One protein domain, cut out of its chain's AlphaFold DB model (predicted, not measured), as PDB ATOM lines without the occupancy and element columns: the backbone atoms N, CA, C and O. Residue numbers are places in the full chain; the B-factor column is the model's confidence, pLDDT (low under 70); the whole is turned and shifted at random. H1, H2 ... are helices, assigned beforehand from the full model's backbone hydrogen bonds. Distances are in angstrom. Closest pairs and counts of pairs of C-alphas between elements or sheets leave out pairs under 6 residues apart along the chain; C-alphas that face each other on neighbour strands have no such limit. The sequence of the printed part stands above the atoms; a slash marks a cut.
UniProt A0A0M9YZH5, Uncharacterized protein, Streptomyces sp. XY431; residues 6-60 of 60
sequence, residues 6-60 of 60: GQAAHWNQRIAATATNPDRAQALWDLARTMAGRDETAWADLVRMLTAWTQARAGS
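What this domain is: This is residues 6 to 60 of the 60 residues of an uncharacterized protein of Streptomyces sp. XY431 (UniProt A0A0M9YZH5). Three helices lie side by side in one flat layer, the chain folding back and forth in an S, with H2 in the middle. The end of H3, residues 55 to 58, sticks out with residues 59 and 60. The printed part has 55 residues, with H1, H2 and H3 in that order and no named strand: all helix. It is only just compact, close to loose, with a radius of gyration of the C-alphas of 11.8 A and spans of 33 by 25 by 13 A.

How they stand to each other: H1, residues 6 to 16, touches H2, residues 21 to 36, with residues 24 to 31 of H2 alone; the closest C-alphas, of Ile 15 and Arg 24, are 6.0 A apart. They form a helical hairpin, opposite ways at a shallow tilt of 19 degrees. H2 and H3, residues 40 to 58, form another, opposite ways at a shallow tilt of 22 degrees. H3 touches H2 with residues 42 to 50 alone; the closest C-alphas, of Ala 36 and Trp 43, are 5.0 A apart. H1 and H3 are apart. In H1, H2 and H3 every O i to N i+4 pair is within hydrogen-bond range.

Where its parts are: H1 begins at C-alpha 6 (105.931, 117.320, 130.329) and is 15.3 A long. H2 measures 22.4 A. H3 measures 26.6 A and ends at C-alpha 58 (89.038, 143.442, 134.537).

The domain as a whole: The C-alphas farthest apart, of Arg 38 and Ser 60, are 34.5 A apart. The printed part has no cut, and both links are tight. Residues 58 to 60 have pLDDT under 70.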
ATOM      1  N   GLY A   6     105.382 117.022 129.002       92.19
ATOM      2  CA  GLY A   6     105.931 117.320 130.329       92.19
ATOM      3  C   GLY A   6     105.990 118.820 130.629       92.19
ATOM      4  O   GLY A   6     105.661 119.242 131.735       92.19
ATOM      5  N   GLN A   7     106.338 119.645 129.636       91.44
ATOM      6  CA  GLN A   7     106.318 121.104 129.781       91.44
ATOM      7  C   GLN A   7     104.890 121.631 129.940       91.44
ATOM      8  O   GLN A   7     104.643 122.478 130.796       91.44
ATOM      9  N   ALA A   8     103.939 121.107 129.165       91.56
ATOM     10  CA  ALA A   8     102.532 121.469 129.297       91.56
ATOM     11  C   ALA A   8     101.982 121.099 130.687       91.56
ATOM     12  O   ALA A   8     101.343 121.926 131.334       91.56
ATOM     13  N   ALA A   9     102.285 119.896 131.188       94.00
ATOM     14  CA  ALA A   9     101.887 119.466 132.528       94.00
ATOM     15  C   ALA A   9     102.472 120.368 133.628       94.00
ATOM     16  O   ALA A   9     101.741 120.789 134.525       94.00
ATOM     17  N   HIS A  10     103.757 120.725 133.524       94.44
ATOM     18  CA  HIS A  10     104.412 121.654 134.446       94.44
ATOM     19  C   HIS A  10     103.710 123.018 134.489       94.44
ATOM     20  O   HIS A  10     103.374 123.511 135.567       94.44
ATOM     21  N   TRP A  11     103.447 123.622 133.326       94.25
ATOM     22  CA  TRP A  11     102.795 124.930 133.256       94.25
ATOM     23  C   TRP A  11     101.349 124.890 133.746       94.25
ATOM     24  O   TRP A  11     100.938 125.788 134.479       94.25
ATOM     25  N   ASN A  12     100.606 123.826 133.436       93.56
ATOM     26  CA  ASN A  12      99.255 123.629 133.959       93.56
ATOM     27  C   ASN A  12      99.249 123.561 135.491       93.56
ATOM     28  O   ASN A  12      98.439 124.234 136.124       93.56
ATOM     29  N   GLN A  13     100.177 122.810 136.094       94.94
ATOM     30  CA  GLN A  13     100.311 122.753 137.552       94.94
ATOM     31  C   GLN A  13     100.686 124.113 138.149       94.94
ATOM     32  O   GLN A  13     100.064 124.547 139.116       94.94
ATOM     33  N   ARG A  14     101.661 124.816 137.558       94.12
ATOM     34  CA  ARG A  14     102.104 126.134 138.034       94.12
ATOM     35  C   ARG A  14     100.973 127.159 137.996       94.12
ATOM     36  O   ARG A  14     100.783 127.876 138.968       94.12
ATOM     37  N   ILE A  15     100.207 127.211 136.906       92.62
ATOM     38  CA  ILE A  15      99.065 128.126 136.768       92.62
ATOM     39  C   ILE A  15      97.956 127.745 137.756       92.62
ATOM     40  O   ILE A  15      97.407 128.628 138.414       92.62
ATOM     41  N   ALA A  16      97.642 126.457 137.909       92.62
ATOM     42  CA  ALA A  16      96.618 125.992 138.848       92.62
ATOM     43  C   ALA A  16      96.972 126.287 140.317       92.62
ATOM     44  O   ALA A  16      96.076 126.529 141.121       92.62
ATOM     45  N   ALA A  17      98.262 126.320 140.658       93.56
ATOM     46  CA  ALA A  17      98.745 126.649 141.998       93.56
ATOM     47  C   ALA A  17      98.678 128.154 142.341       93.56
ATOM     48  O   ALA A  17      98.969 128.533 143.475       93.56
ATOM     49  N   THR A  18      98.315 129.028 141.394       92.31
ATOM     50  CA  THR A  18      98.243 130.481 141.634       92.31
ATOM     51  C   THR A  18      97.002 130.852 142.445       92.31
ATOM     52  O   THR A  18      95.869 130.589 142.034       92.31
ATOM     53  N   ALA A  19      97.217 131.495 143.595       86.56
ATOM     54  CA  ALA A  19      96.142 131.886 144.507       86.56
ATOM     55  C   ALA A  19      95.488 133.216 144.106       86.56
ATOM     56  O   ALA A  19      94.281 133.390 144.270       86.56
ATOM     57  N   THR A  20      96.271 134.146 143.555       86.56
ATOM     58  CA  THR A  20      95.796 135.485 143.196       86.56
ATOM     59  C   THR A  20      95.877 135.738 141.690       86.56
ATOM     60  O   THR A  20      96.634 135.096 140.956       86.56
ATOM     61  N   ASN A  21      95.083 136.696 141.204       82.38
ATOM     62  CA  ASN A  21      95.155 137.132 139.808       82.38
ATOM     63  C   ASN A  21      96.542 137.701 139.427       82.38
ATOM     64  O   ASN A  21      97.000 137.366 138.333       82.38
ATOM     65  N   PRO A  22      97.238 138.482 140.281       85.50
ATOM     66  CA  PRO A  22      98.634 138.866 140.050       85.50
ATOM     67  C   PRO A  22      99.584 137.676 139.861       85.50
ATOM     68  O   PRO A  22     100.319 137.643 138.876       85.50
ATOM     69  N   ASP A  23      99.520 136.664 140.732       88.88
ATOM     70  CA  ASP A  23     100.386 135.477 140.620       88.88
ATOM     71  C   ASP A  23     100.117 134.714 139.320       88.88
ATOM     72  O   ASP A  23     101.033 134.234 138.645       88.88
ATOM     73  N   ARG A  24      98.839 134.635 138.932       88.62
ATOM     74  CA  ARG A  24      98.420 134.014 137.675       88.62
ATOM     75  C   ARG A  24      98.916 134.780 136.460       88.62
ATOM     76  O   ARG A  24      99.365 134.158 135.501       88.62
ATOM     77  N   ALA A  25      98.847 136.110 136.498       86.56
ATOM     78  CA  ALA A  25      99.386 136.952 135.441       86.56
ATOM     79  C   ALA A  25     100.893 136.715 135.293       86.56
ATOM     80  O   ALA A  25     101.342 136.420 134.189       86.56
ATOM     81  N   GLN A  26     101.652 136.720 136.392       89.25
ATOM     82  CA  GLN A  26     103.089 136.443 136.356       89.25
ATOM     83  C   GLN A  26     103.398 135.064 135.751       89.25
ATOM     84  O   GLN A  26     104.232 134.956 134.855       89.25
ATOM     85  N   ALA A  27     102.685 134.011 136.168       92.62
ATOM     86  CA  ALA A  27     102.884 132.667 135.624       92.62
ATOM     87  C   ALA A  27     102.598 132.582 134.111       92.62
ATOM     88  O   ALA A  27     103.318 131.896 133.385       92.62
ATOM     89  N   LEU A  28     101.573 133.288 133.623       91.00
ATOM     90  CA  LEU A  28     101.252 133.361 132.193       91.00
ATOM     91  C   LEU A  28     102.301 134.155 131.400       91.00
ATOM     92  O   LEU A  28     102.633 133.774 130.277       91.00
ATOM     93  N   TRP A  29     102.854 135.217 131.988       91.12
ATOM     94  CA  TRP A  29     103.958 135.983 131.405       91.12
ATOM     95  C   TRP A  29     105.231 135.139 131.267       91.12
ATOM     96  O   TRP A  29     105.841 135.119 130.195       91.12
ATOM     97  N   ASP A  30     105.596 134.381 132.303       92.75
ATOM     98  CA  ASP A  30     106.758 133.483 132.268       92.75
ATOM     99  C   ASP A  30     106.593 132.380 131.199       92.75
ATOM    100  O   ASP A  30     107.536 132.056 130.464       92.75
ATOM    101  N   LEU A  31     105.381 131.822 131.072       93.38
ATOM    102  CA  LEU A  31     105.040 130.859 130.023       93.38
ATOM    103  C   LEU A  31     105.204 131.478 128.631       93.38
ATOM    104  O   LEU A  31     105.865 130.893 127.771       93.38
ATOM    105  N   ALA A  32     104.644 132.668 128.404       91.06
ATOM    106  CA  ALA A  32     104.770 133.368 127.130       91.06
ATOM    107  C   ALA A  32     106.239 133.627 126.766       91.06
ATOM    108  O   ALA A  32     106.640 133.400 125.623       91.06
ATOM    109  N   ARG A  33     107.073 134.002 127.746       91.12
ATOM    110  CA  ARG A  33     108.511 134.191 127.525       91.12
ATOM    111  C   ARG A  33     109.205 132.884 127.143       91.12
ATOM    112  O   ARG A  33     110.037 132.870 126.239       91.12
ATOM    113  N   THR A  34     108.826 131.787 127.793       91.50
ATOM    114  CA  THR A  34     109.348 130.444 127.502       91.50
ATOM    115  C   THR A  34     108.978 129.988 126.089       91.50
ATOM    116  O   THR A  34     109.819 129.428 125.390       91.50
ATOM    117  N   MET A  35     107.747 130.255 125.639       90.00
ATOM    118  CA  MET A  35     107.290 129.897 124.291       90.00
ATOM    119  C   MET A  35     107.933 130.754 123.198       90.00
ATOM    120  O   MET A  35     108.284 130.227 122.142       90.00
ATOM    121  N   ALA A  36     108.099 132.055 123.450       91.06
ATOM    122  CA  ALA A  36     108.742 132.973 122.515       91.06
ATOM    123  C   ALA A  36     110.247 132.691 122.367       91.06
ATOM    124  O   ALA A  36     110.821 132.856 121.291       91.06
ATOM    125  N   GLY A  37     110.912 132.242 123.438       88.94
ATOM    126  CA  GLY A  37     112.351 131.998 123.425       88.94
ATOM    127  C   GLY A  37     113.130 133.272 123.080       88.94
ATOM    128  O   GLY A  37     113.136 134.226 123.856       88.94
ATOM    129  N   ARG A  38     113.809 133.277 121.924       89.69
ATOM    130  CA  ARG A  38     114.552 134.440 121.396       89.69
ATOM    131  C   ARG A  38     113.781 135.238 120.338       89.69
ATOM    132  O   ARG A  38     114.309 136.224 119.841       89.69
ATOM    133  N   ASP A  39     112.574 134.812 119.979       92.38
ATOM    134  CA  ASP A  39     111.748 135.505 118.995       92.38
ATOM    135  C   ASP A  39     111.011 136.677 119.662       92.38
ATOM    136  O   ASP A  39     110.052 136.500 120.418       92.38
ATOM    137  N   GLU A  40     111.489 137.893 119.402       90.44
ATOM    138  CA  GLU A  40     110.907 139.119 119.953       90.44
ATOM    139  C   GLU A  40     109.535 139.455 119.354       90.44
ATOM    140  O   GLU A  40     108.713 140.076 120.030       90.44
ATOM    141  N   THR A  41     109.250 139.007 118.128       92.50
ATOM    142  CA  THR A  41     107.944 139.226 117.490       92.50
ATOM    143  C   THR A  41     106.902 138.322 118.133       92.50
ATOM    144  O   THR A  41     105.861 138.802 118.586       92.50
ATOM    145  N   ALA A  42     107.223 137.033 118.284       90.06
ATOM    146  CA  ALA A  42     106.370 136.084 118.992       90.06
ATOM    147  C   ALA A  42     106.130 136.518 120.446       90.06
ATOM    148  O   ALA A  42     105.021 136.392 120.965       90.06
ATOM    149  N   TRP A  43     107.154 137.073 121.103       90.25
ATOM    150  CA  TRP A  43     107.008 137.666 122.428       90.25
ATOM    151  C   TRP A  43     106.003 138.822 122.440       90.25
ATOM    152  O   TRP A  43     105.080 138.819 123.255       90.25
ATOM    153  N   ALA A  44     106.153 139.792 121.534       91.81
ATOM    154  CA  ALA A  44     105.276 140.955 121.466       91.81
ATOM    155  C   ALA A  44     103.809 140.563 121.222       91.81
ATOM    156  O   ALA A  44     102.915 141.110 121.869       91.81
ATOM    157  N   ASP A  45     103.554 139.594 120.341       93.19
ATOM    158  CA  ASP A  45     102.196 139.114 120.069       93.19
ATOM    159  C   ASP A  45     101.579 138.400 121.277       93.19
ATOM    160  O   ASP A  45     100.425 138.666 121.630       93.19
ATOM    161  N   LEU A  46     102.351 137.560 121.975       91.00
ATOM    162  CA  LEU A  46     101.887 136.895 123.196       91.00
ATOM    163  C   LEU A  46     101.574 137.899 124.313       91.00
ATOM    164  O   LEU A  46     100.553 137.760 124.987       91.00
ATOM    165  N   VAL A  47     102.402 138.935 124.477       90.69
ATOM    166  CA  VAL A  47     102.149 140.018 125.438       90.69
ATOM    167  C   VAL A  47     100.853 140.750 125.105       90.69
ATOM    168  O   VAL A  47     100.008 140.899 125.986       90.69
ATOM    169  N   ARG A  48     100.643 141.153 123.842       92.38
ATOM    170  CA  ARG A  48      99.398 141.827 123.423       92.38
ATOM    171  C   ARG A  48      98.169 140.975 123.726       92.38
ATOM    172  O   ARG A  48      97.185 141.491 124.251       92.38
ATOM    173  N   MET A  49      98.235 139.678 123.423       90.38
ATOM    174  CA  MET A  49      97.129 138.753 123.656       90.38
ATOM    175  C   MET A  49      96.816 138.606 125.152       90.38
ATOM    176  O   MET A  49      95.650 138.668 125.545       90.38
ATOM    177  N   LEU A  50      97.845 138.475 125.996       86.94
ATOM    178  CA  LEU A  50      97.681 138.417 127.449       86.94
ATOM    179  C   LEU A  50      97.103 139.720 128.008       86.94
ATOM    180  O   LEU A  50      96.167 139.671 128.802       86.94
ATOM    181  N   THR A  51      97.591 140.880 127.562       86.25
ATOM    182  CA  THR A  51      97.064 142.185 127.984       86.25
ATOM    183  C   THR A  51      95.594 142.351 127.607       86.25
ATOM    184  O   THR A  51      94.795 142.734 128.461       86.25
ATOM    185  N   ALA A  52      95.218 142.022 126.367       88.06
ATOM    186  CA  ALA A  52      93.831 142.102 125.912       88.06
ATOM    187  C   ALA A  52      92.912 141.189 126.740       88.06
ATOM    188  O   ALA A  52      91.838 141.604 127.176       88.06
ATOM    189  N   TRP A  53      93.356 139.964 127.026       84.00
ATOM    190  CA  TRP A  53      92.621 139.030 127.873       84.00
ATOM    191  C   TRP A  53      92.461 139.536 129.316       84.00
ATOM    192  O   TRP A  53      91.374 139.433 129.889       84.00
ATOM    193  N   THR A  54      93.512 140.117 129.905       80.12
ATOM    194  CA  THR A  54      93.445 140.700 131.252       80.12
ATOM    195  C   THR A  54      92.480 141.881 131.297       80.12
ATOM    196  O   THR A  54      91.673 141.963 132.219       80.12
ATOM    197  N   GLN A  55      92.512 142.763 130.294       82.69
ATOM    198  CA  GLN A  55      91.592 143.900 130.194       82.69
ATOM    199  C   GLN A  55      90.136 143.446 130.057       82.69
ATOM    200  O   GLN A  55      89.271 143.968 130.755       82.69
ATOM    201  N   ALA A  56      89.872 142.431 129.230       80.88
ATOM    202  CA  ALA A  56      88.531 141.871 129.070       80.88
ATOM    203  C   ALA A  56      87.965 141.307 130.386       80.88
ATOM    204  O   ALA A  56      86.772 141.429 130.640       80.88
ATOM    205  N   ARG A  57      88.815 140.723 131.242       71.12
ATOM    206  CA  ARG A  57      88.411 140.207 132.562       71.12
ATOM    207  C   ARG A  57      88.344 141.259 133.664       71.12
ATOM    208  O   ARG A  57      87.641 141.037 134.637       71.12
ATOM    209  N   ALA A  58      89.073 142.364 133.547       62.47
ATOM    210  CA  ALA A  58      89.038 143.442 134.537       62.47
ATOM    211  C   ALA A  58      87.743 144.275 134.464       62.47
ATOM    212  O   ALA A  58      87.416 144.972 135.419       62.47
ATOM    213  N   GLY A  59      87.021 144.209 133.340       52.16
ATOM    214  CA  GLY A  59      85.723 144.861 133.149       52.16
ATOM    215  C   GLY A  59      84.499 143.994 133.473       52.16
ATOM    216  O   GLY A  59      83.405 144.366 133.059       52.16
ATOM    217  N   SER A  60      84.665 142.836 134.130       45.19
ATOM    218  CA  SER A  60      83.583 141.905 134.519       45.19
ATOM    219  C   SER A  60      83.512 141.708 136.027       45.19
ATOM    220  O   SER A  60      84.589 141.513 136.634       45.19
TER     221      SER A  60